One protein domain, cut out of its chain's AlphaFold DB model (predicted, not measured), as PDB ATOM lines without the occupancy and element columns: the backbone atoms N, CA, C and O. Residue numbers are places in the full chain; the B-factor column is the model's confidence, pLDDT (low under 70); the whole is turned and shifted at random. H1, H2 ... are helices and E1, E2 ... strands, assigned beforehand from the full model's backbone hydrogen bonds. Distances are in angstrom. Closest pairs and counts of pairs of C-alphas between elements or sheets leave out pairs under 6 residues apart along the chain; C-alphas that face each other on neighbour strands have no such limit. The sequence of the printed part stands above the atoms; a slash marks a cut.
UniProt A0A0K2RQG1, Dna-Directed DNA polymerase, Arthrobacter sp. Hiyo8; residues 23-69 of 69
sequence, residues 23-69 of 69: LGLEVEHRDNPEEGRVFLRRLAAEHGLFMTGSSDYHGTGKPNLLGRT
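Overview. This is residues 23 to 69 of the 69 residues of the protein "Dna-Directed DNA polymerase" of Arthrobacter sp. Hiyo8 (UniProt A0A0K2RQG1). Two short parallel strands, E1 and E2, lie side by side with one helix, H1, packed mostly on E1; beyond E2 a loop, residues 54 to 69, runs out and folds back, making much of the length. The printed part has 47 residues, with E1, H1, E2 along the chain, a mixed class with 23 residues, under half, in named elements. It is loose, radius of gyration of the C-alphas 11.9 A, and elongated, 38 by 21 by 12 A.

Arrangement. E1, residues 24 to 28, and E2, residues 50 to 53, are parallel neighbours at 36 degrees; N 25 and O 50 are within hydrogen-bond range at 2.9 A, as are N 52 and O 25 at 2.9 A. With H1, residues 34 to 47, they form a strand-helix-strand unit, two parallel strands joined through a helix, with a right-handed crossover. The closest C-alphas of E1 and H1, Val 27 and Arg 37, are 5.6 A apart; those of H1 and E2, Ala 44 and Phe 50, 6.7 A. In H1 every O i to N i+4 pair is within hydrogen-bond range.

Along the chain. E1 spans 12.0 A from C-alpha 24 at (279.292, 245.878, 168.966). H1 spans 20.0 A; E2 spans 10.4 A to C-alpha 53 at (281.736, 254.362, 174.747).

Size, cuts and confidence. The C-alphas farthest apart, Glu 46 and Thr 60, are 38.0 A apart. Both links are tight, the printed part has no cut, and no printed residue is under 70 in pLDDT.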
ATOM      1  N   LEU A  23     278.889 241.711 168.227       96.75
ATOM      2  CA  LEU A  23     277.651 242.499 168.217       96.75
ATOM      3  C   LEU A  23     277.875 244.011 168.305       96.75
ATOM      4  O   LEU A  23     276.962 244.779 168.018       96.75
ATOM      5  N   GLY A  24     279.057 244.461 168.728       96.56
ATOM      6  CA  GLY A  24     279.292 245.878 168.966       96.56
ATOM      7  C   GLY A  24     280.757 246.279 169.035       96.56
ATOM      8  O   GLY A  24     281.642 245.440 169.198       96.56
ATOM      9  N   LEU A  25     280.989 247.583 168.905       96.56
ATOM     10  CA  LEU A  25     282.299 248.225 168.927       96.56
ATOM     11  C   LEU A  25     282.305 249.373 169.934       96.56
ATOM     12  O   LEU A  25     281.371 250.176 169.985       96.56
ATOM     13  N   GLU A  26     283.395 249.493 170.686       95.25
ATOM     14  CA  GLU A  26     283.663 250.686 171.481       95.25
ATOM     15  C   GLU A  26     284.263 251.770 170.581       95.25
ATOM     16  O   GLU A  26     285.409 251.683 170.137       95.25
ATOM     17  N   VAL A  27     283.460 252.788 170.285       94.12
ATOM     18  CA  VAL A  27     283.818 253.871 169.365       94.12
ATOM     19  C   VAL A  27     284.211 255.120 170.142       94.12
ATOM     20  O   VAL A  27     285.224 255.753 169.838       94.12
ATOM     21  N   GLU A  28     283.424 255.477 171.154       91.62
ATOM     22  CA  GLU A  28     283.608 256.704 171.920       91.62
ATOM     23  C   GLU A  28     284.550 256.438 173.103       91.62
ATOM     24  O   GLU A  28     284.118 256.110 174.206       91.62
ATOM     25  N   HIS A  29     285.853 256.540 172.845       89.50
ATOM     26  CA  HIS A  29     286.895 256.409 173.858       89.50
ATOM     27  C   HIS A  29     288.051 257.366 173.542       89.50
ATOM     28  O   HIS A  29     288.507 257.429 172.401       89.50
ATOM     29  N   ARG A  30     288.573 258.074 174.549       85.06
ATOM     30  CA  ARG A  30     289.671 259.058 174.422       85.06
ATOM     31  C   ARG A  30     290.934 258.555 173.719       85.06
ATOM     32  O   ARG A  30     291.696 259.359 173.188       85.06
ATOM     33  N   ASP A  31     291.172 257.249 173.760       86.00
ATOM     34  CA  ASP A  31     292.349 256.625 173.148       86.00
ATOM     35  C   ASP A  31     292.096 256.192 171.691       86.00
ATOM     36  O   ASP A  31     293.040 255.803 171.004       86.00
ATOM     37  N   ASN A  32     290.859 256.319 171.194       87.12
ATOM     38  CA  ASN A  32     290.541 256.195 169.775       87.12
ATOM     39  C   ASN A  32     290.744 257.560 169.092       87.12
ATOM     40  O   ASN A  32     289.957 258.483 169.327       87.12
ATOM     41  N   PRO A  33     291.765 257.722 168.227       89.31
ATOM     42  CA  PRO A  33     291.920 258.946 167.447       89.31
ATOM     43  C   PRO A  33     290.733 259.128 166.490       89.31
ATOM     44  O   PRO A  33     290.071 258.156 166.126       89.31
ATOM     45  N   GLU A  34     290.491 260.362 166.041       91.69
ATOM     46  CA  GLU A  34     289.330 260.699 165.200       91.69
ATOM     47  C   GLU A  34     289.229 259.820 163.944       91.69
ATOM     48  O   GLU A  34     288.168 259.286 163.640       91.69
ATOM     49  N   GLU A  35     290.352 259.568 163.269       90.50
ATOM     50  CA  GLU A  35     290.429 258.675 162.104       90.50
ATOM     51  C   GLU A  35     289.961 257.246 162.434       90.50
ATOM     52  O   GLU A  35     289.222 256.626 161.666       90.50
ATOM     53  N   GLY A  36     290.339 256.741 163.612       91.88
ATOM     54  CA  GLY A  36     289.897 255.444 164.119       91.88
ATOM     55  C   GLY A  36     288.400 255.430 164.421       91.88
ATOM     56  O   GLY A  36     287.709 254.485 164.048       91.88
ATOM     57  N   ARG A  37     287.866 256.501 165.021       93.94
ATOM     58  CA  ARG A  37     286.421 256.636 165.281       93.94
ATOM     59  C   ARG A  37     285.626 256.661 163.981       93.94
ATOM     60  O   ARG A  37     284.621 255.965 163.884       93.94
ATOM     61  N   VAL A  38     286.087 257.395 162.966       95.56
ATOM     62  CA  VAL A  38     285.457 257.423 161.635       95.56
ATOM     63  C   VAL A  38     285.428 256.025 161.015       95.56
ATOM     64  O   VAL A  38     284.373 255.589 160.546       95.56
ATOM     65  N   PHE A  39     286.548 255.298 161.059       94.69
ATOM     66  CA  PHE A  39     286.616 253.917 160.578       94.69
ATOM     67  C   PHE A  39     285.622 253.001 161.312       94.69
ATOM     68  O   PHE A  39     284.827 252.317 160.666       94.69
ATOM     69  N   LEU A  40     285.608 253.031 162.649       95.31
ATOM     70  CA  LEU A  40     284.734 252.176 163.456       95.31
ATOM     71  C   LEU A  40     283.249 252.513 163.276       95.31
ATOM     72  O   LEU A  40     282.435 251.599 163.179       95.31
ATOM     73  N   ARG A  41     282.885 253.800 163.172       97.06
ATOM     74  CA  ARG A  41     281.503 254.230 162.890       97.06
ATOM     75  C   ARG A  41     281.028 253.728 161.533       97.06
ATOM     76  O   ARG A  41     279.908 253.236 161.426       97.06
ATOM     77  N   ARG A  42     281.877 253.825 160.505       96.94
ATOM     78  CA  ARG A  42     281.565 253.292 159.172       96.94
ATOM     79  C   ARG A  42     281.354 251.783 159.232       96.94
ATOM     80  O   ARG A  42     280.356 251.298 158.712       96.94
ATOM     81  N   LEU A  43     282.269 251.063 159.875       96.25
ATOM     82  CA  LEU A  43     282.191 249.611 159.988       96.25
ATOM     83  C   LEU A  43     280.939 249.168 160.763       96.25
ATOM     84  O   LEU A  43     280.238 248.255 160.334       96.25
ATOM     85  N   ALA A  44     280.622 249.846 161.869       97.00
ATOM     86  CA  ALA A  44     279.411 249.587 162.640       97.00
ATOM     87  C   ALA A  44     278.142 249.822 161.811       97.00
ATOM     88  O   ALA A  44     277.236 248.993 161.843       97.00
ATOM     89  N   ALA A  45     278.095 250.905 161.029       97.50
ATOM     90  CA  ALA A  45     276.973 251.198 160.143       97.50
ATOM     91  C   ALA A  45     276.821 250.165 159.011       97.50
ATOM     92  O   ALA A  45     275.700 249.783 158.692       97.50
ATOM     93  N   GLU A  46     277.928 249.695 158.429       97.19
ATOM     94  CA  GLU A  46     277.930 248.688 157.355       97.19
ATOM     95  C   GLU A  46     277.412 247.323 157.834       97.19
ATOM     96  O   GLU A  46     276.703 246.640 157.098       97.19
ATOM     97  N   HIS A  47     277.726 246.945 159.076       97.12
ATOM     98  CA  HIS A  47     277.433 245.615 159.621       97.12
ATOM     99  C   HIS A  47     276.318 245.584 160.679       97.12
ATOM    100  O   HIS A  47     276.034 244.525 161.234       97.12
ATOM    101  N   GLY A  48     275.673 246.718 160.968       97.00
ATOM    102  CA  GLY A  48     274.592 246.801 161.958       97.00
ATOM    103  C   GLY A  48     275.049 246.563 163.403       97.00
ATOM    104  O   GLY A  48     274.280 246.045 164.209       97.00
ATOM    105  N   LEU A  49     276.295 246.916 163.730       98.00
ATOM    106  CA  LEU A  49     276.867 246.719 165.064       98.00
ATOM    107  C   LEU A  49     276.424 247.825 166.026       98.00
ATOM    108  O   LEU A  49     276.346 249.000 165.657       98.00
ATOM    109  N   PHE A  50     276.218 247.476 167.294       97.56
ATOM    110  CA  PHE A  50     275.995 248.466 168.345       97.56
ATOM    111  C   PHE A  50     277.277 249.260 168.615       97.56
ATOM    112  O   PHE A  50     278.372 248.703 168.655       97.56
ATOM    113  N   MET A  51     277.149 250.562 168.847       97.50
ATOM    114  CA  MET A  51     278.277 251.412 169.226       97.50
ATOM    115  C   MET A  51     278.198 251.754 170.709       97.50
ATOM    116  O   MET A  51     277.134 252.125 171.208       97.50
ATOM    117  N   THR A  52     279.326 251.656 171.404       95.94
ATOM    118  CA  THR A  52     279.453 252.014 172.820       95.94
ATOM    119  C   THR A  52     280.554 253.050 173.036       95.94
ATOM    120  O   THR A  52     281.311 253.399 172.123       95.94
ATOM    121  N   GLY A  53     280.634 253.545 174.269       92.44
ATOM    122  CA  GLY A  53     281.736 254.362 174.747       92.44
ATOM    123  C   GLY A  53     282.018 254.106 176.215       92.44
ATOM    124  O   GLY A  53     281.101 253.790 176.979       92.44
ATOM    125  N   SER A  54     283.273 254.270 176.612       88.00
ATOM    126  CA  SER A  54     283.684 254.214 178.008       88.00
ATOM    127  C   SER A  54     284.645 255.339 178.333       88.00
ATOM    128  O   SER A  54     285.441 255.789 177.516       88.00
ATOM    129  N   SER A  55     284.583 255.762 179.591       86.81
ATOM    130  CA  SER A  55     285.634 256.600 180.157       86.81
ATOM    131  C   SER A  55     286.868 255.813 180.553       86.81
ATOM    132  O   SER A  55     287.909 256.418 180.789       86.81
ATOM    133  N   ASP A  56     286.759 254.489 180.710       87.94
ATOM    134  CA  ASP A  56     287.836 253.653 181.254       87.94
ATOM    135  C   ASP A  56     288.363 254.209 182.603       87.94
ATOM    136  O   ASP A  56     289.555 254.192 182.930       87.94
ATOM    137  N   TYR A  57     287.446 254.759 183.410       87.19
ATOM    138  CA  TYR A  57     287.745 255.328 184.720       87.19
ATOM    139  C   TYR A  57     288.169 254.253 185.723       87.19
ATOM    140  O   TYR A  57     287.466 253.268 185.927       87.19
ATOM    141  N   HIS A  58     289.300 254.482 186.392       90.69
ATOM    142  CA  HIS A  58     289.903 253.555 187.356       90.69
ATOM    143  C   HIS A  58     290.268 254.256 188.680       90.69
ATOM    144  O   HIS A  58     291.307 253.978 189.284       90.69
ATOM    145  N   GLY A  59     289.457 255.219 189.132       88.81
ATOM    146  CA  GLY A  59     289.759 255.962 190.358       88.81
ATOM    147  C   GLY A  59     290.960 256.895 190.177       88.81
ATOM    148  O   GLY A  59     291.078 257.596 189.177       88.81
ATOM    149  N   THR A  60     291.892 256.864 191.128       86.00
ATOM    150  CA  THR A  60     293.177 257.583 191.054       86.00
ATOM    151  C   THR A  60     294.243 256.845 190.227       86.00
ATOM    152  O   THR A  60     295.341 257.362 190.036       86.00
ATOM    153  N   GLY A  61     293.942 255.642 189.718       83.25
ATOM    154  CA  GLY A  61     294.887 254.800 188.971       83.25
ATOM    155  C   GLY A  61     295.083 255.181 187.496       83.25
ATOM    156  O   GLY A  61     296.065 254.755 186.876       83.25
ATOM    157  N   LYS A  62     294.177 255.989 186.930       81.31
ATOM    158  CA  LYS A  62     294.248 256.556 185.572       81.31
ATOM    159  C   LYS A  62     293.751 258.007 185.586       81.31
ATOM    160  O   LYS A  62     292.877 258.327 186.382       81.31
ATOM    161  N   PRO A  63     294.243 258.874 184.681       84.56
ATOM    162  CA  PRO A  63     293.806 260.271 184.597       84.56
ATOM    163  C   PRO A  63     292.408 260.443 183.976       84.56
ATOM    164  O   PRO A  63     291.975 261.570 183.742       84.56
ATOM    165  N   ASN A  64     291.731 259.350 183.621       86.19
ATOM    166  CA  ASN A  64     290.413 259.397 183.008       86.19
ATOM    167  C   ASN A  64     289.398 259.903 184.042       86.19
ATOM    168  O   ASN A  64     289.606 259.740 185.241       86.19
ATOM    169  N   LEU A  65     288.314 260.535 183.594       83.31
ATOM    170  CA  LEU A  65     287.259 261.039 184.476       83.31
ATOM    171  C   LEU A  65     286.007 260.199 184.282       83.31
ATOM    172  O   LEU A  65     285.655 259.890 183.146       83.31
ATOM    173  N   LEU A  66     285.324 259.863 185.376       83.38
ATOM    174  CA  LEU A  66     284.084 259.099 185.311       83.38
ATOM    175  C   LEU A  66     283.074 259.787 184.379       83.38
ATOM    176  O   LEU A  66     282.810 260.981 184.512       83.38
ATOM    177  N   GLY A  67     282.528 259.023 183.432       80.50
ATOM    178  CA  GLY A  67     281.521 259.502 182.478       80.50
ATOM    179  C   GLY A  67     282.069 260.311 181.298       80.50
ATOM    180  O   GLY A  67     281.286 260.734 180.454       80.50
ATOM    181  N   ARG A  68     283.390 260.514 181.200       77.75
ATOM    182  CA  ARG A  68     284.015 261.190 180.057       77.75
ATOM    183  C   ARG A  68     284.593 260.184 179.063       77.75
ATOM    184  O   ARG A  68     285.644 259.616 179.337       77.75
ATOM    185  N   THR A  69     283.920 260.024 177.929       76.12
ATOM    186  CA  THR A  69     284.361 259.245 176.758       76.12
ATOM    187  C   THR A  69     285.261 260.049 175.834       76.12
ATOM    188  O   THR A  69     284.933 261.238 175.602       76.12
TER     189      THR A  69